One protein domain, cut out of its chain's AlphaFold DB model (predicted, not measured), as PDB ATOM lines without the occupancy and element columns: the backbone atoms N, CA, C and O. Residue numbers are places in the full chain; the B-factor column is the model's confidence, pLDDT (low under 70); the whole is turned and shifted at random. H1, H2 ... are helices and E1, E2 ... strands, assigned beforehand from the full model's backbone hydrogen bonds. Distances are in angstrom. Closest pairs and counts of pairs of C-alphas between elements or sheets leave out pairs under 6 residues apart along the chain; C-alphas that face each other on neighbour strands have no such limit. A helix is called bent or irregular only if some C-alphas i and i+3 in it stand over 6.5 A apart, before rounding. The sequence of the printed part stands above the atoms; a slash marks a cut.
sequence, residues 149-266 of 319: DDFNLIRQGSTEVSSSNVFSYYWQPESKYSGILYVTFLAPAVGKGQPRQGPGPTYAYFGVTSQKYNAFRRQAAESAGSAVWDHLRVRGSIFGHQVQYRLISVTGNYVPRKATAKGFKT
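This is residues 149 to 266 of the 319 residues of the protein "KTSC domain-containing protein" of Gammaproteobacteria bacterium (UniProt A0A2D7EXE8). A strongly twisted sheet of four strands makes the core, with the bent helix H2 folded back on itself in two side-by-side arms over one face and the short helix H1 crossing the other. A small, separate hairpin, E5 and E6, ends the named elements, away from this body. The printed part has 118 residues, with two named helices and six named strands in the order H1, E1, E2, E3, H2, E4, E5, E6; the class is mixed, helices and strands. The large sheet runs E1, E2, E3, E4, antiparallel throughout. The whole is compact, with a radius of gyration of the C-alphas of 14.1 A and spans of 44 by 36 by 30 A.

Find C-alpha 149 at (-23.173, -43.654, -17.968), where H1 begins; it runs to residue 157, 12.2 A away. E1, residues 166 to 173, spans 20.7 A, and E2, residues 178 to 186, spans 25.7 A. E3, residues 199 to 209, spans 25.2 A and bends by 70 degrees at residue 206. H2, residues 210 to 232, was assigned as one helix by its hydrogen bonds but is bent: C-alphas 222 and 225 are 9.1 A apart. Its arms are H2a, residues 210 to 222, 19.2 A, and H2b, residues 225 to 232, 10.4 A. E4 is residues 245 to 249, E5 258 to 260, and E6 263 to 265, ending at C-alpha 265, (4.307, -48.857, -25.072).

Look first at E1, E2 and E3, a meander, each strand the antiparallel neighbour of the one before; N 170 and O 182 are 2.9 A apart, and N 203 and O 183 2.9 A. E4 is an edge strand beside E3, with N 204 and O 246 at 2.8 A. Helices on both faces make three layers: H2a on one face, H1 on the other. H1 runs across the strands at a height over the sheet of 9.2 A; its closest C-alphas to E1 are Gly 157 and Tyr 170, 6.2 A. H2a lies over E3 at a height of 8.1 A. H2a and H2b touch, closest at the C-alphas of Ala 220 and Ala 227, 5.4 A, a shallow tilt of 14 degrees, opposite ways. In the hairpin of E5 and E6, N 260 and O 263 are 2.8 A apart; E4 and E5 are apart. Every O i to N i+4 pair is within hydrogen-bond range in H1 and H2b, and 8 of 9 in H2a.

The two C-alphas farthest apart, Lys 176 and Lys 192, are 45.6 A apart. The printed part has no cut. The links E2 to E3 and H2 to E4 are long. Mean pLDDT of the printed part is 80.6; it is under 70 at residues 149 to 150, 190 to 195, 238 to 239 and 251 to 266.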
ATOM      1  N   ASP A 149     -22.405 -44.863 -18.244       67.25
ATOM      2  CA  ASP A 149     -23.173 -43.654 -17.968       67.25
ATOM      3  C   ASP A 149     -22.272 -42.416 -18.001       67.25
ATOM      4  O   ASP A 149     -22.643 -41.413 -18.617       67.25
ATOM      5  N   ASP A 150     -21.040 -42.523 -17.495       68.12
ATOM      6  CA  ASP A 150     -20.003 -41.498 -17.652       68.12
ATOM      7  C   ASP A 150     -19.759 -41.172 -19.135       68.12
ATOM      8  O   ASP A 150     -19.697 -40.006 -19.536       68.12
ATOM      9  N   PHE A 151     -19.666 -42.199 -19.987       71.88
ATOM     10  CA  PHE A 151     -19.497 -41.998 -21.428       71.88
ATOM     11  C   PHE A 151     -20.698 -41.326 -22.081       71.88
ATOM     12  O   PHE A 151     -20.520 -40.499 -22.979       71.88
ATOM     13  N   ASN A 152     -21.909 -41.663 -21.643       73.81
ATOM     14  CA  ASN A 152     -23.115 -41.013 -22.136       73.81
ATOM     15  C   ASN A 152     -23.118 -39.527 -21.765       73.81
ATOM     16  O   ASN A 152     -23.422 -38.701 -22.625       73.81
ATOM     17  N   LEU A 153     -22.700 -39.176 -20.546       76.69
ATOM     18  CA  LEU A 153     -22.574 -37.788 -20.107       76.69
ATOM     19  C   LEU A 153     -21.533 -37.023 -20.936       76.69
ATOM     20  O   LEU A 153     -21.823 -35.936 -21.434       76.69
ATOM     21  N   ILE A 154     -20.346 -37.608 -21.139       81.88
ATOM     22  CA  ILE A 154     -19.289 -37.009 -21.970       81.88
ATOM     23  C   ILE A 154     -19.806 -36.774 -23.391       81.88
ATOM     24  O   ILE A 154     -19.578 -35.712 -23.964       81.88
ATOM     25  N   ARG A 155     -20.526 -37.746 -23.961       80.50
ATOM     26  CA  ARG A 155     -21.070 -37.645 -25.317       80.50
ATOM     27  C   ARG A 155     -22.158 -36.577 -25.421       80.50
ATOM     28  O   ARG A 155     -22.118 -35.787 -26.358       80.50
ATOM     29  N   GLN A 156     -23.086 -36.525 -24.468       83.62
ATOM     30  CA  GLN A 156     -24.166 -35.531 -24.432       83.62
ATOM     31  C   GLN A 156     -23.645 -34.105 -24.212       83.62
ATOM     32  O   GLN A 156     -24.182 -33.166 -24.790       83.62
ATOM     33  N   GLY A 157     -22.594 -33.942 -23.404       83.94
ATOM     34  CA  GLY A 157     -21.950 -32.649 -23.172       83.94
ATOM     35  C   GLY A 157     -20.978 -32.224 -24.276       83.94
ATOM     36  O   GLY A 157     -20.512 -31.084 -24.274       83.94
ATOM     37  N   SER A 158     -20.639 -33.124 -25.204       89.38
ATOM     38  CA  SER A 158     -19.619 -32.847 -26.213       89.38
ATOM     39  C   SER A 158     -20.092 -31.884 -27.293       89.38
ATOM     40  O   SER A 158     -21.222 -31.932 -27.768       89.38
ATOM     41  N   THR A 159     -19.184 -30.997 -27.688       91.50
ATOM     42  CA  THR A 159     -19.349 -30.128 -28.850       91.50
ATOM     43  C   THR A 159     -18.749 -30.839 -30.055       91.50
ATOM     44  O   THR A 159     -17.541 -31.092 -30.092       91.50
ATOM     45  N   GLU A 160     -19.594 -31.195 -31.021       90.56
ATOM     46  CA  GLU A 160     -19.151 -31.755 -32.299       90.56
ATOM     47  C   GLU A 160     -18.479 -30.679 -33.155       90.56
ATOM     48  O   GLU A 160     -18.879 -29.512 -33.154       90.56
ATOM     49  N   VAL A 161     -17.435 -31.072 -33.880       89.12
ATOM     50  CA  VAL A 161     -16.659 -30.171 -34.733       89.12
ATOM     51  C   VAL A 161     -16.460 -30.757 -36.118       89.12
ATOM     52  O   VAL A 161     -16.172 -31.939 -36.284       89.12
ATOM     53  N   SER A 162     -16.537 -29.895 -37.130       84.69
ATOM     54  CA  SER A 162     -16.166 -30.244 -38.500       84.69
ATOM     55  C   SER A 162     -14.649 -30.129 -38.666       84.69
ATOM     56  O   SER A 162     -14.138 -29.111 -39.125       84.69
ATOM     57  N   SER A 163     -13.906 -31.160 -38.259       85.31
ATOM     58  CA  SER A 163     -12.449 -31.231 -38.422       85.31
ATOM     59  C   SER A 163     -12.033 -32.522 -39.125       85.31
ATOM     60  O   SER A 163     -12.723 -33.527 -39.053       85.31
ATOM     61  N   SER A 164     -10.873 -32.522 -39.785       82.25
ATOM     62  CA  SER A 164     -10.326 -33.698 -40.483       82.25
ATOM     63  C   SER A 164      -9.810 -34.800 -39.549       82.25
ATOM     64  O   SER A 164      -9.534 -35.917 -39.995       82.25
ATOM     65  N   ASN A 165      -9.656 -34.502 -38.253       85.25
ATOM     66  CA  ASN A 165      -9.088 -35.437 -37.281       85.25
ATOM     67  C   ASN A 165      -9.876 -35.532 -35.968       85.25
ATOM     68  O   ASN A 165      -9.901 -36.596 -35.354       85.25
ATOM     69  N   VAL A 166     -10.506 -34.444 -35.524       90.12
ATOM     70  CA  VAL A 166     -11.275 -34.400 -34.271       90.12
ATOM     71  C   VAL A 166     -12.761 -34.505 -34.594       90.12
ATOM     72  O   VAL A 166     -13.236 -33.811 -35.484       90.12
ATOM     73  N   PHE A 167     -13.476 -35.369 -33.877       90.69
ATOM     74  CA  PHE A 167     -14.923 -35.539 -33.994       90.69
ATOM     75  C   PHE A 167     -15.668 -34.625 -33.014       90.69
ATOM     76  O   PHE A 167     -16.540 -33.856 -33.406       90.69
ATOM     77  N   SER A 168     -15.299 -34.671 -31.731       92.56
ATOM     78  CA  SER A 168     -15.904 -33.827 -30.701       92.56
ATOM     79  C   SER A 168     -14.953 -33.581 -29.535       92.56
ATOM     80  O   SER A 168     -13.971 -34.307 -29.348       92.56
ATOM     81  N   TYR A 169     -15.239 -32.555 -28.739       93.94
ATOM     82  CA  TYR A 169     -14.544 -32.313 -27.478       93.94
ATOM     83  C   TYR A 169     -15.513 -31.896 -26.370       93.94
ATOM     84  O   TYR A 169     -16.580 -31.345 -26.631       93.94
ATOM     85  N   TYR A 170     -15.135 -32.147 -25.121       93.25
ATOM     86  CA  TYR A 170     -15.903 -31.771 -23.937       93.25
ATOM     87  C   TYR A 170     -14.957 -31.416 -22.796       93.25
ATOM     88  O   TYR A 170     -14.018 -32.159 -22.535       93.25
ATOM     89  N   TRP A 171     -15.192 -30.308 -22.097       91.88
ATOM     90  CA  TRP A 171     -14.410 -29.953 -20.914       91.88
ATOM     91  C   TRP A 171     -15.262 -30.063 -19.660       91.88
ATOM     92  O   TRP A 171     -16.285 -29.389 -19.533       91.88
ATOM     93  N   GLN A 172     -14.806 -30.901 -18.737       88.00
ATOM     94  CA  GLN A 172     -15.413 -31.087 -17.434       88.00
ATOM     95  C   GLN A 172     -14.547 -30.392 -16.381       88.00
ATOM     96  O   GLN A 172     -13.410 -30.818 -16.157       88.00
ATOM     97  N   PRO A 173     -15.046 -29.337 -15.718       85.50
ATOM     98  CA  PRO A 173     -14.323 -28.721 -14.616       85.50
ATOM     99  C   PRO A 173     -14.222 -29.709 -13.442       85.50
ATOM    100  O   PRO A 173     -15.222 -30.307 -13.048       85.50
ATOM    101  N   GLU A 174     -13.022 -29.878 -12.882       80.69
ATOM    102  CA  GLU A 174     -12.810 -30.647 -11.640       80.69
ATOM    103  C   GLU A 174     -12.511 -29.729 -10.456       80.69
ATOM    104  O   GLU A 174     -12.917 -29.998  -9.331       80.69
ATOM    105  N   SER A 175     -11.835 -28.614 -10.722       81.69
ATOM    106  CA  SER A 175     -11.544 -27.561  -9.761       81.69
ATOM    107  C   SER A 175     -11.940 -26.196 -10.330       81.69
ATOM    108  O   SER A 175     -12.329 -26.058 -11.492       81.69
ATOM    109  N   LYS A 176     -11.796 -25.142  -9.519       78.94
ATOM    110  CA  LYS A 176     -12.039 -23.753  -9.946       78.94
ATOM    111  C   LYS A 176     -11.147 -23.320 -11.121       78.94
ATOM    112  O   LYS A 176     -11.528 -22.433 -11.883       78.94
ATOM    113  N   TYR A 177      -9.966 -23.926 -11.266       83.31
ATOM    114  CA  TYR A 177      -8.944 -23.483 -12.219       83.31
ATOM    115  C   TYR A 177      -8.537 -24.548 -13.234       83.31
ATOM    116  O   TYR A 177      -7.923 -24.198 -14.238       83.31
ATOM    117  N   SER A 178      -8.883 -25.815 -13.013       86.56
ATOM    118  CA  SER A 178      -8.484 -26.940 -13.858       86.56
ATOM    119  C   SER A 178      -9.601 -27.970 -14.009       86.56
ATOM    120  O   SER A 178     -10.533 -28.051 -13.209       86.56
ATOM    121  N   GLY A 179      -9.510 -28.766 -15.064       85.12
ATOM    122  CA  GLY A 179     -10.443 -29.849 -15.318       85.12
ATOM    123  C   GLY A 179      -9.888 -30.864 -16.299       85.12
ATOM    124  O   GLY A 179      -8.709 -30.827 -16.665       85.12
ATOM    125  N   ILE A 180     -10.773 -31.746 -16.743       88.25
ATOM    126  CA  ILE A 180     -10.479 -32.777 -17.729       88.25
ATOM    127  C   ILE A 180     -11.040 -32.337 -19.075       88.25
ATOM    128  O   ILE A 180     -12.224 -32.026 -19.200       88.25
ATOM    129  N   LEU A 181     -10.188 -32.323 -20.097       91.69
ATOM    130  CA  LEU A 181     -10.611 -32.139 -21.480       91.69
ATOM    131  C   LEU A 181     -10.697 -33.500 -22.167       91.69
ATOM    132  O   LEU A 181      -9.692 -34.175 -22.370       91.69
ATOM    133  N   TYR A 182     -11.898 -33.886 -22.559       90.69
ATOM    134  CA  TYR A 182     -12.157 -35.056 -23.377       90.69
ATOM    135  C   TYR A 182     -12.095 -34.676 -24.850       90.69
ATOM    136  O   TYR A 182     -12.728 -33.711 -25.276       90.69
ATOM    137  N   VAL A 183     -11.350 -35.448 -25.637       91.62
ATOM    138  CA  VAL A 183     -11.249 -35.276 -27.089       91.62
ATOM    139  C   VAL A 183     -11.527 -36.612 -27.755       91.62
ATOM    140  O   VAL A 183     -10.803 -37.588 -27.545       91.62
ATOM    141  N   THR A 184     -12.573 -36.643 -28.572       90.44
ATOM    142  CA  THR A 184     -12.932 -37.778 -29.418       90.44
ATOM    143  C   THR A 184     -12.384 -37.524 -30.811       90.44
ATOM    144  O   THR A 184     -12.718 -36.524 -31.447       90.44
ATOM    145  N   PHE A 185     -11.530 -38.419 -31.294       89.44
ATOM    146  CA  PHE A 185     -11.002 -38.350 -32.656       89.44
ATOM    147  C   PHE A 185     -11.965 -39.002 -33.639       89.44
ATOM    148  O   PHE A 185     -12.828 -39.777 -33.239       89.44
ATOM    149  N   LEU A 186     -11.817 -38.713 -34.926       88.25
ATOM    150  CA  LEU A 186     -12.562 -39.422 -35.960       88.25
ATOM    151  C   LEU A 186     -12.114 -40.882 -36.054       88.25
ATOM    152  O   LEU A 186     -10.925 -41.196 -35.922       88.25
ATOM    153  N   ALA A 187     -13.069 -41.775 -36.305       83.19
ATOM    154  CA  ALA A 187     -12.767 -43.177 -36.550       83.19
ATOM    155  C   ALA A 187     -11.910 -43.332 -37.822       83.19
ATOM    156  O   ALA A 187     -12.065 -42.564 -38.780       83.19
ATOM    157  N   PRO A 188     -10.982 -44.305 -37.858       74.56
ATOM    158  CA  PRO A 188     -10.233 -44.592 -39.070       74.56
ATOM    159  C   PRO A 188     -11.194 -44.974 -40.201       74.56
ATOM    160  O   PRO A 188     -12.221 -45.610 -39.977       74.56
ATOM    161  N   ALA A 189     -10.843 -44.580 -41.423       75.44
ATOM    162  CA  ALA A 189     -11.621 -44.914 -42.603       75.44
ATOM    163  C   ALA A 189     -11.738 -46.436 -42.752       75.44
ATOM    164  O   ALA A 189     -10.733 -47.152 -42.721       75.44
ATOM    165  N   VAL A 190     -12.963 -46.921 -42.938       67.00
ATOM    166  CA  VAL A 190     -13.247 -48.341 -43.168       67.00
ATOM    167  C   VAL A 190     -13.013 -48.637 -44.655       67.00
ATOM    168  O   VAL A 190     -13.948 -48.776 -45.434       67.00
ATOM    169  N   GLY A 191     -11.745 -48.641 -45.072       63.34
ATOM    170  CA  GLY A 191     -11.328 -48.914 -46.454       63.34
ATOM    171  C   GLY A 191     -10.435 -47.832 -47.067       63.34
ATOM    172  O   GLY A 191     -10.424 -46.676 -46.637       63.34
ATOM    173  N   LYS A 192      -9.654 -48.209 -48.090       59.22
ATOM    174  CA  LYS A 192      -8.809 -47.266 -48.840       59.22
ATOM    175  C   LYS A 192      -9.691 -46.231 -49.547       59.22
ATOM    176  O   LYS A 192     -10.579 -46.598 -50.305       59.22
ATOM    177  N   GLY A 193      -9.417 -44.948 -49.311       65.25
ATOM    178  CA  GLY A 193     -10.083 -43.831 -49.991       65.25
ATOM    179  C   GLY A 193     -11.428 -43.401 -49.401       65.25
ATOM    180  O   GLY A 193     -11.994 -42.423 -49.877       65.25
ATOM    181  N   GLN A 194     -11.931 -44.069 -48.359       69.06
ATOM    182  CA  GLN A 194     -13.131 -43.603 -47.664       69.06
ATOM    183  C   GLN A 194     -12.785 -42.458 -46.698       69.06
ATOM    184  O   GLN A 194     -11.723 -42.482 -46.067       69.06
ATOM    185  N   PRO A 195     -13.647 -41.437 -46.561       69.38
ATOM    186  CA  PRO A 195     -13.468 -40.416 -45.541       69.38
ATOM    187  C   PRO A 195     -13.593 -41.035 -44.144       69.38
ATOM    188  O   PRO A 195     -14.364 -41.965 -43.907       69.38
ATOM    189  N   ARG A 196     -12.829 -40.493 -43.194       78.12
ATOM    190  CA  ARG A 196     -12.982 -40.819 -41.774       78.12
ATOM    191  C   ARG A 196     -14.335 -40.294 -41.307       78.12
ATOM    192  O   ARG A 196     -14.579 -39.094 -41.401       78.12
ATOM    193  N   GLN A 197     -15.206 -41.177 -40.831       75.44
ATOM    194  CA  GLN A 197     -16.550 -40.811 -40.393       75.44
ATOM    195  C   GLN A 197     -16.879 -41.444 -39.044       75.44
ATOM    196  O   GLN A 197     -16.521 -42.588 -38.774       75.44
ATOM    197  N   GLY A 198     -17.602 -40.686 -38.224       82.62
ATOM    198  CA  GLY A 198     -18.092 -41.133 -36.929       82.62
ATOM    199  C   GLY A 198     -17.069 -41.055 -35.786       82.62
ATOM    200  O   GLY A 198     -15.890 -40.744 -35.995       82.62
ATOM    201  N   PRO A 199     -17.535 -41.323 -34.554       83.38
ATOM    202  CA  PRO A 199     -16.726 -41.212 -33.349       83.38
ATOM    203  C   PRO A 199     -15.695 -42.340 -33.274       83.38
ATOM    204  O   PRO A 199     -16.028 -43.524 -33.241       83.38
ATOM    205  N   GLY A 200     -14.427 -41.967 -33.224       85.50
ATOM    206  CA  GLY A 200     -13.288 -42.844 -32.988       85.50
ATOM    207  C   GLY A 200     -12.869 -42.869 -31.513       85.50
ATOM    208  O   GLY A 200     -13.704 -42.688 -30.629       85.50
ATOM    209  N   PRO A 201     -11.579 -43.110 -31.221       83.31
ATOM    210  CA  PRO A 201     -11.098 -43.219 -29.848       83.31
ATOM    211  C   PRO A 201     -11.207 -41.889 -29.092       83.31
ATOM    212  O   PRO A 201     -10.879 -40.824 -29.628       83.31
ATOM    213  N   THR A 202     -11.593 -41.972 -27.818       85.38
ATOM    214  CA  THR A 202     -11.708 -40.822 -26.913       85.38
ATOM    215  C   THR A 202     -10.579 -40.828 -25.894       85.38
ATOM    216  O   THR A 202     -10.321 -41.835 -25.226       85.38
ATOM    217  N   TYR A 203      -9.933 -39.674 -25.743       87.44
ATOM    218  CA  TYR A 203      -8.883 -39.441 -24.760       87.44
ATOM    219  C   TYR A 203      -9.315 -38.395 -23.740       87.44
ATOM    220  O   TYR A 203      -9.944 -37.405 -24.100       87.44
ATOM    221  N   ALA A 204      -8.931 -38.606 -22.486       86.31
ATOM    222  CA  ALA A 204      -9.032 -37.634 -21.408       86.31
ATOM    223  C   ALA A 204      -7.665 -36.973 -21.200       86.31
ATOM    224  O   ALA A 204      -6.674 -37.681 -21.030       86.31
ATOM    225  N   TYR A 205      -7.618 -35.644 -21.214       88.81
ATOM    226  CA  TYR A 205      -6.449 -34.825 -20.896       88.81
ATOM    227  C   TYR A 205      -6.661 -34.182 -19.526       88.81
ATOM    228  O   TYR A 205      -7.627 -33.441 -19.342       88.81
ATOM    229  N   PHE A 206      -5.783 -34.473 -18.569       86.62
ATOM    230  CA  PHE A 206      -5.943 -34.081 -17.165       86.62
ATOM    231  C   PHE A 206      -5.260 -32.752 -16.853       86.62
ATOM    232  O   PHE A 206      -4.304 -32.367 -17.516       86.62
ATOM    233  N   GLY A 207      -5.739 -32.039 -15.834       83.25
ATOM    234  CA  GLY A 207      -5.094 -30.803 -15.379       83.25
ATOM    235  C   GLY A 207      -5.132 -29.661 -16.401       83.25
ATOM    236  O   GLY A 207      -4.339 -28.724 -16.317       83.25
ATOM    237  N   VAL A 208      -6.051 -29.697 -17.371       87.06
ATOM    238  CA  VAL A 208      -6.204 -28.612 -18.345       87.06
ATOM    239  C   VAL A 208      -6.787 -27.401 -17.627       87.06
ATOM    240  O   VAL A 208      -7.919 -27.446 -17.138       87.06
ATOM    241  N   THR A 209      -6.016 -26.314 -17.560       91.44
ATOM    242  CA  THR A 209      -6.467 -25.082 -16.909       91.44
ATOM    243  C   THR A 209      -7.626 -24.444 -17.673       91.44
ATOM    244  O   THR A 209      -7.726 -24.568 -18.894       91.44
ATOM    245  N   SER A 210      -8.501 -23.718 -16.977       89.38
ATOM    246  CA  SER A 210      -9.642 -23.032 -17.599       89.38
ATOM    247  C   SER A 210      -9.198 -22.021 -18.664       89.38
ATOM    248  O   SER A 210      -9.818 -21.911 -19.721       89.38
ATOM    249  N   GLN A 211      -8.079 -21.327 -18.436       91.56
ATOM    250  CA  GLN A 211      -7.454 -20.442 -19.423       91.56
ATOM    251  C   GLN A 211      -7.007 -21.215 -20.670       91.56
ATOM    252  O   GLN A 211      -7.330 -20.815 -21.789       91.56
ATOM    253  N   LYS A 212      -6.329 -22.353 -20.478       92.38
ATOM    254  CA  LYS A 212      -5.866 -23.218 -21.567       92.38
ATOM    255  C   LYS A 212      -7.034 -23.811 -22.355       92.38
ATOM    256  O   LYS A 212      -6.991 -23.819 -23.581       92.38
ATOM    257  N   TYR A 213      -8.110 -24.219 -21.680       93.12
ATOM    258  CA  TYR A 213      -9.341 -24.663 -22.335       93.12
ATOM    259  C   TYR A 213     -10.000 -23.545 -23.148       93.12
ATOM    260  O   TYR A 213     -10.402 -23.769 -24.285       93.12
ATOM    261  N   ASN A 214     -10.088 -22.326 -22.612       92.94
ATOM    262  CA  ASN A 214     -10.677 -21.205 -23.344       92.94
ATOM    263  C   ASN A 214      -9.883 -20.858 -24.611       92.94
ATOM    264  O   ASN A 214     -10.494 -20.569 -25.641       92.94
ATOM    265  N   ALA A 215      -8.548 -20.915 -24.551       92.44
ATOM    266  CA  ALA A 215      -7.687 -20.762 -25.723       92.44
ATOM    267  C   ALA A 215      -7.929 -21.891 -26.737       92.44
ATOM    268  O   ALA A 215      -8.248 -21.612 -27.894       92.44
ATOM    269  N   PHE A 216      -7.921 -23.146 -26.270       93.00
ATOM    270  CA  PHE A 216      -8.227 -24.318 -27.088       93.00
ATOM    271  C   PHE A 216      -9.581 -24.192 -27.785       93.00
ATOM    272  O   PHE A 216      -9.666 -24.392 -28.988       93.00
ATOM    273  N   ARG A 217     -10.639 -23.819 -27.059       93.88
ATOM    274  CA  ARG A 217     -12.001 -23.697 -27.597       93.88
ATOM    275  C   ARG A 217     -12.086 -22.659 -28.714       93.88
ATOM    276  O   ARG A 217     -12.768 -22.896 -29.705       93.88
ATOM    277  N   ARG A 218     -11.408 -21.516 -28.558       91.88
ATOM    278  CA  ARG A 218     -11.362 -20.461 -29.586       91.88
ATOM    279  C   ARG A 218     -10.684 -20.970 -30.853       91.88
ATOM    280  O   ARG A 218     -11.261 -20.861 -31.924       91.88
ATOM    281  N   GLN A 219      -9.516 -21.594 -30.717       91.38
ATOM    282  CA  GLN A 219      -8.784 -22.128 -31.865       91.38
ATOM    283  C   GLN A 219      -9.485 -23.342 -32.495       91.38
ATOM    284  O   GLN A 219      -9.451 -23.532 -33.708       91.38
ATOM    285  N   ALA A 220     -10.161 -24.161 -31.689       90.00
ATOM    286  CA  ALA A 220     -10.875 -25.338 -32.161       90.00
ATOM    287  C   ALA A 220     -12.069 -24.996 -33.062       90.00
ATOM    288  O   ALA A 220     -12.463 -25.841 -33.865       90.00
ATOM    289  N   ALA A 221     -12.611 -23.777 -32.958       87.00
ATOM    290  CA  ALA A 221     -13.629 -23.278 -33.878       87.00
ATOM    291  C   ALA A 221     -13.090 -23.086 -35.308       87.00
ATOM    292  O   ALA A 221     -13.847 -23.227 -36.262       87.00
ATOM    293  N   GLU A 222     -11.791 -22.806 -35.459       88.38
ATOM    294  CA  GLU A 222     -11.124 -22.662 -36.758       88.38
ATOM    295  C   GLU A 222     -10.536 -23.998 -37.232       88.38
ATOM    296  O   GLU A 222     -10.755 -24.432 -38.360       88.38
ATOM    297  N   SER A 223      -9.788 -24.675 -36.355       89.56
ATOM    298  CA  SER A 223      -9.194 -25.985 -36.618       89.56
ATOM    299  C   SER A 223      -8.977 -26.750 -35.314       89.56
ATOM    300  O   SER A 223      -7.954 -26.613 -34.638       89.56
ATOM    301  N   ALA A 224      -9.926 -27.627 -34.975       88.69
ATOM    302  CA  ALA A 224      -9.814 -28.503 -33.807       88.69
ATOM    303  C   ALA A 224      -8.568 -29.403 -33.856       88.69
ATOM    304  O   ALA A 224      -7.935 -29.644 -32.830       88.69
ATOM    305  N   GLY A 225      -8.171 -29.854 -35.050       86.25
ATOM    306  CA  GLY A 225      -6.930 -30.599 -35.243       86.25
ATOM    307  C   GLY A 225      -5.700 -29.792 -34.829       86.25
ATOM    308  O   GLY A 225      -4.889 -30.289 -34.049       86.25
ATOM    309  N   SER A 226      -5.582 -28.544 -35.293       86.75
ATOM    310  CA  SER A 226      -4.464 -27.661 -34.928       86.75
ATOM    311  C   SER A 226      -4.465 -27.337 -33.434       86.75
ATOM    312  O   SER A 226      -3.421 -27.424 -32.798       86.75
ATOM    313  N   ALA A 227      -5.638 -27.081 -32.845       90.38
ATOM    314  CA  ALA A 227      -5.770 -26.800 -31.414       90.38
ATOM    315  C   ALA A 227      -5.260 -27.953 -30.528       90.38
ATOM    316  O   ALA A 227      -4.639 -27.720 -29.489       90.38
ATOM    317  N   VAL A 228      -5.461 -29.211 -30.943       88.62
ATOM    318  CA  VAL A 228      -4.888 -30.376 -30.244       88.62
ATOM    319  C   VAL A 228      -3.360 -30.350 -30.296       88.62
ATOM    320  O   VAL A 228      -2.713 -30.624 -29.284       88.62
ATOM    321  N   TRP A 229      -2.772 -30.019 -31.445       86.19
ATOM    322  CA  TRP A 229      -1.317 -29.958 -31.595       86.19
ATOM    323  C   TRP A 229      -0.675 -28.794 -30.849       86.19
ATOM    324  O   TRP A 229       0.442 -28.948 -30.375       86.19
ATOM    325  N   ASP A 230      -1.379 -27.674 -30.722       87.94
ATOM    326  CA  ASP A 230      -0.826 -26.449 -30.142       87.94
ATOM    327  C   ASP A 230      -1.000 -26.394 -28.624       87.94
ATOM    328  O   ASP A 230      -0.142 -25.865 -27.918       87.94
ATOM    329  N   HIS A 231      -2.077 -26.982 -28.094       87.31
ATOM    330  CA  HIS A 231      -2.369 -26.937 -26.661       87.31
ATOM    331  C   HIS A 231      -2.178 -28.272 -25.940       87.31
ATOM    332  O   HIS A 231      -1.899 -28.278 -24.743       87.31
ATOM    333  N   LEU A 232      -2.343 -29.414 -26.606       87.56
ATOM    334  CA  LEU A 232      -2.320 -30.719 -25.930       87.56
ATOM    335  C   LEU A 232      -1.078 -31.545 -26.273       87.56
ATOM    336  O   LEU A 232      -0.641 -32.375 -25.471       87.56
ATOM    337  N   ARG A 233      -0.489 -31.324 -27.450       84.75
ATOM    338  CA  ARG A 233       0.703 -32.034 -27.932       84.75
ATOM    339  C   ARG A 233       1.853 -31.073 -28.213       84.75
ATOM    340  O   ARG A 233       1.718 -29.865 -28.070       84.75
ATOM    341  N   VAL A 234       3.004 -31.627 -28.565       79.38
ATOM    342  CA  VAL A 234       4.146 -30.864 -29.072       79.38
ATOM    343  C   VAL A 234       4.219 -31.083 -30.581       79.38
ATOM    344  O   VAL A 234       4.289 -32.226 -31.037       79.38
ATOM    345  N   ARG A 235       4.175 -30.003 -31.372       75.88
ATOM    346  CA  ARG A 235       4.344 -30.095 -32.832       75.88
ATOM    347  C   ARG A 235       5.684 -30.741 -33.178       75.88
ATOM    348  O   ARG A 235       6.685 -30.494 -32.517       75.88
ATOM    349  N   GLY A 236       5.690 -31.574 -34.216       74.00
ATOM    350  CA  GLY A 236       6.892 -32.286 -34.661       74.00
ATOM    351  C   GLY A 236       7.296 -33.469 -33.777       74.00
ATOM    352  O   GLY A 236       8.194 -34.213 -34.150       74.00
ATOM    353  N   SER A 237       6.619 -33.704 -32.647       72.69
ATOM    354  CA  SER A 237       6.865 -34.876 -31.810       72.69
ATOM    355  C   SER A 237       5.732 -35.893 -31.919       72.69
ATOM    356  O   SER A 237       4.552 -35.567 -31.791       72.69
ATOM    357  N   ILE A 238       6.099 -37.158 -32.131       69.06
ATOM    358  CA  ILE A 238       5.152 -38.280 -32.173       69.06
ATOM    359  C   ILE A 238       4.703 -38.660 -30.749       69.06
ATOM    360  O   ILE A 238       3.553 -39.051 -30.549       69.06
ATOM    361  N   PHE A 239       5.596 -38.511 -29.764       67.44
ATOM    362  CA  PHE A 239       5.384 -38.882 -28.358       67.44
ATOM    363  C   PHE A 239       5.292 -37.682 -27.400       67.44
ATOM    364  O   PHE A 239       4.972 -37.860 -26.230       67.44
ATOM    365  N   GLY A 240       5.583 -36.466 -27.865       71.88
ATOM    366  CA  GLY A 240       5.613 -35.260 -27.043       71.88
ATOM    367  C   GLY A 240       4.214 -34.755 -26.703       71.88
ATOM    368  O   GLY A 240       3.411 -34.423 -27.582       71.88
ATOM    369  N   HIS A 241       3.937 -34.649 -25.406       79.69
ATOM    370  CA  HIS A 241       2.671 -34.162 -24.875       79.69
ATOM    371  C   HIS A 241       2.909 -33.027 -23.884       79.69
ATOM    372  O   HIS A 241       3.815 -33.103 -23.065       79.69
ATOM    373  N   GLN A 242       2.080 -31.984 -23.951       81.44
ATOM    374  CA  GLN A 242       2.121 -30.888 -22.972       81.44
ATOM    375  C   GLN A 242       1.305 -31.200 -21.714       81.44
ATOM    376  O   GLN A 242       1.361 -30.465 -20.734       81.44
ATOM    377  N   VAL A 243       0.435 -32.206 -21.801       82.62
ATOM    378  CA  VAL A 243      -0.567 -32.522 -20.789       82.62
ATOM    379  C   VAL A 243      -0.668 -34.036 -20.668       82.62
ATOM    380  O   VAL A 243      -0.673 -34.746 -21.679       82.62
ATOM    381  N   GLN A 244      -0.778 -34.525 -19.435       82.75
ATOM    382  CA  GLN A 244      -1.000 -35.940 -19.171       82.75
ATOM    383  C   GLN A 244      -2.344 -36.381 -19.758       82.75
ATOM    384  O   GLN A 244      -3.351 -35.676 -19.655       82.75
ATOM    385  N   TYR A 245      -2.374 -37.555 -20.387       83.62
ATOM    386  CA  TYR A 245      -3.576 -38.037 -21.055       83.62
ATOM    387  C   TYR A 245      -3.764 -39.548 -20.931       83.62
ATOM    388  O   TYR A 245      -2.807 -40.324 -20.876       83.62
ATOM    389  N   ARG A 246      -5.026 -39.979 -20.952       78.38
ATOM    390  CA  ARG A 246      -5.443 -41.383 -20.889       78.38
ATOM    391  C   ARG A 246      -6.410 -41.697 -22.019       78.38
ATOM    392  O   ARG A 246      -7.256 -40.889 -22.374       78.38
ATOM    393  N   LEU A 247      -6.276 -42.894 -22.585       81.69
ATOM    394  CA  LEU A 247      -7.274 -43.452 -23.497       81.69
ATOM    395  C   LEU A 247      -8.419 -44.002 -22.646       81.69
ATOM    396  O   LEU A 247      -8.167 -44.851 -21.791       81.69
ATOM    397  N   ILE A 248      -9.633 -43.502 -22.861       77.19
ATOM    398  CA  ILE A 248     -10.800 -43.883 -22.056       77.19
ATOM    399  C   ILE A 248     -11.762 -44.775 -22.842       77.19
ATOM    400  O   ILE A 248     -12.271 -45.742 -22.288       77.19
ATOM    401  N   SER A 249     -11.942 -44.525 -24.142       76.38
ATOM    402  CA  SER A 249     -12.786 -45.345 -25.014       76.38
ATOM    403  C   SER A 249     -12.110 -45.617 -26.347       76.38
ATOM    404  O   SER A 249     -11.372 -44.783 -26.877       76.38
ATOM    405  N   VAL A 250     -12.388 -46.799 -26.886       73.06
ATOM    406  CA  VAL A 250     -11.999 -47.234 -28.225       73.06
ATOM    407  C   VAL A 250     -13.255 -47.583 -29.008       73.06
ATOM    408  O   VAL A 250     -14.154 -48.243 -28.488       73.06
ATOM    409  N   THR A 251     -13.305 -47.153 -30.265       68.38
ATOM    410  CA  THR A 251     -14.359 -47.561 -31.194       68.38
ATOM    411  C   THR A 251     -13.827 -48.669 -32.094       68.38
ATOM    412  O   THR A 251     -12.805 -48.497 -32.762       68.38
ATOM    413  N   GLY A 252     -14.535 -49.799 -32.123       66.12
ATOM    414  CA  GLY A 252     -14.149 -50.989 -32.883       66.12
ATOM    415  C   GLY A 252     -13.071 -51.825 -32.188       66.12
ATOM    416  O   GLY A 252     -12.880 -51.747 -30.978       66.12
ATOM    417  N   ASN A 253     -12.359 -52.635 -32.975       61.47
ATOM    418  CA  ASN A 253     -11.361 -53.588 -32.470       61.47
ATOM    419  C   ASN A 253      -9.948 -52.990 -32.363       61.47
ATOM    420  O   ASN A 253      -9.015 -53.658 -31.931       61.47
ATOM    421  N   TYR A 254      -9.751 -51.738 -32.784       59.03
ATOM    422  CA  TYR A 254      -8.431 -51.117 -32.793       59.03
ATOM    423  C   TYR A 254      -8.173 -50.325 -31.508       59.03
ATOM    424  O   TYR A 254      -8.869 -49.352 -31.213       59.03
ATOM    425  N   VAL A 255      -7.118 -50.701 -30.782       62.69
ATOM    426  CA  VAL A 255      -6.629 -49.976 -29.602       62.69
ATOM    427  C   VAL A 255      -5.376 -49.175 -29.974       62.69
ATOM    428  O   VAL A 255      -4.332 -49.774 -30.252       62.69
ATOM    429  N   PRO A 256      -5.430 -47.830 -29.963       66.50
ATOM    430  CA  PRO A 256      -4.258 -47.006 -30.237       66.50
ATOM    431  C   PRO A 256      -3.120 -47.214 -29.221       66.50
ATOM    432  O   PRO A 256      -3.336 -47.258 -28.006       66.50
ATOM    433  N   ARG A 257      -1.880 -47.278 -29.718       63.12
ATOM    434  CA  ARG A 257      -0.651 -47.379 -28.906       63.12
ATOM    435  C   ARG A 257      -0.254 -46.018 -28.316       63.12
ATOM    436  O   ARG A 257      -0.508 -44.985 -28.931       63.12
ATOM    437  N   LYS A 258       0.395 -45.996 -27.137       68.88
ATOM    438  CA  LYS A 258       1.123 -44.790 -26.673       68.88
ATOM    439  C   LYS A 258       2.476 -44.786 -27.383       68.88
ATOM    440  O   LYS A 258       3.221 -45.752 -27.243       68.88
ATOM    441  N   ALA A 259       2.779 -43.731 -28.130       63.47
ATOM    442  CA  ALA A 259       4.154 -43.465 -28.526       63.47
ATOM    443  C   ALA A 259       4.899 -42.889 -27.314       63.47
ATOM    444  O   ALA A 259       4.385 -41.989 -26.651       63.47
ATOM    445  N   THR A 260       6.066 -43.443 -27.014       65.44
ATOM    446  CA  THR A 260       7.016 -42.975 -25.995       65.44
ATOM    447  C   THR A 260       8.360 -42.718 -26.677       65.44
ATOM    448  O   THR A 260       8.569 -43.184 -27.799       65.44
ATOM    449  N   ALA A 261       9.271 -41.992 -26.027       62.41
ATOM    450  CA  ALA A 261      10.595 -41.711 -26.592       62.41
ATOM    451  C   ALA A 261      11.378 -42.995 -26.930       62.41
ATOM    452  O   ALA A 261      12.141 -43.022 -27.887       62.41
ATOM    453  N   LYS A 262      11.125 -44.080 -26.186       60.91
ATOM    454  CA  LYS A 262      11.748 -45.403 -26.354       60.91
ATOM    455  C   LYS A 262      10.955 -46.346 -27.281       60.91
ATOM    456  O   LYS A 262      11.173 -47.553 -27.267       60.91
ATOM    457  N   GLY A 263       9.989 -45.824 -28.045       64.25
ATOM    458  CA  GLY A 263       9.142 -46.599 -28.961       64.25
ATOM    459  C   GLY A 263       7.689 -46.736 -28.496       64.25
ATOM    460  O   GLY A 263       7.156 -45.896 -27.770       64.25
ATOM    461  N   PHE A 264       6.982 -47.775 -28.942       59.81
ATOM    462  CA  PHE A 264       5.574 -47.969 -28.575       59.81
ATOM    463  C   PHE A 264       5.402 -48.750 -27.271       59.81
ATOM    464  O   PHE A 264       5.703 -49.941 -27.217       59.81
ATOM    465  N   LYS A 265       4.776 -48.134 -26.263       58.41
ATOM    466  CA  LYS A 265       4.307 -48.857 -25.072       58.41
ATOM    467  C   LYS A 265       2.968 -49.523 -25.400       58.41
ATOM    468  O   LYS A 265       1.995 -48.860 -25.789       58.41
ATOM    469  N   THR A 266       2.913 -50.848 -25.270       49.81
ATOM    470  CA  THR A 266       1.661 -51.607 -25.357       49.81
ATOM    471  C   THR A 266       0.776 -51.233 -24.171       49.81
ATOM    472  O   THR A 266       1.213 -51.216 -23.024       49.81
TER     473      THR A 266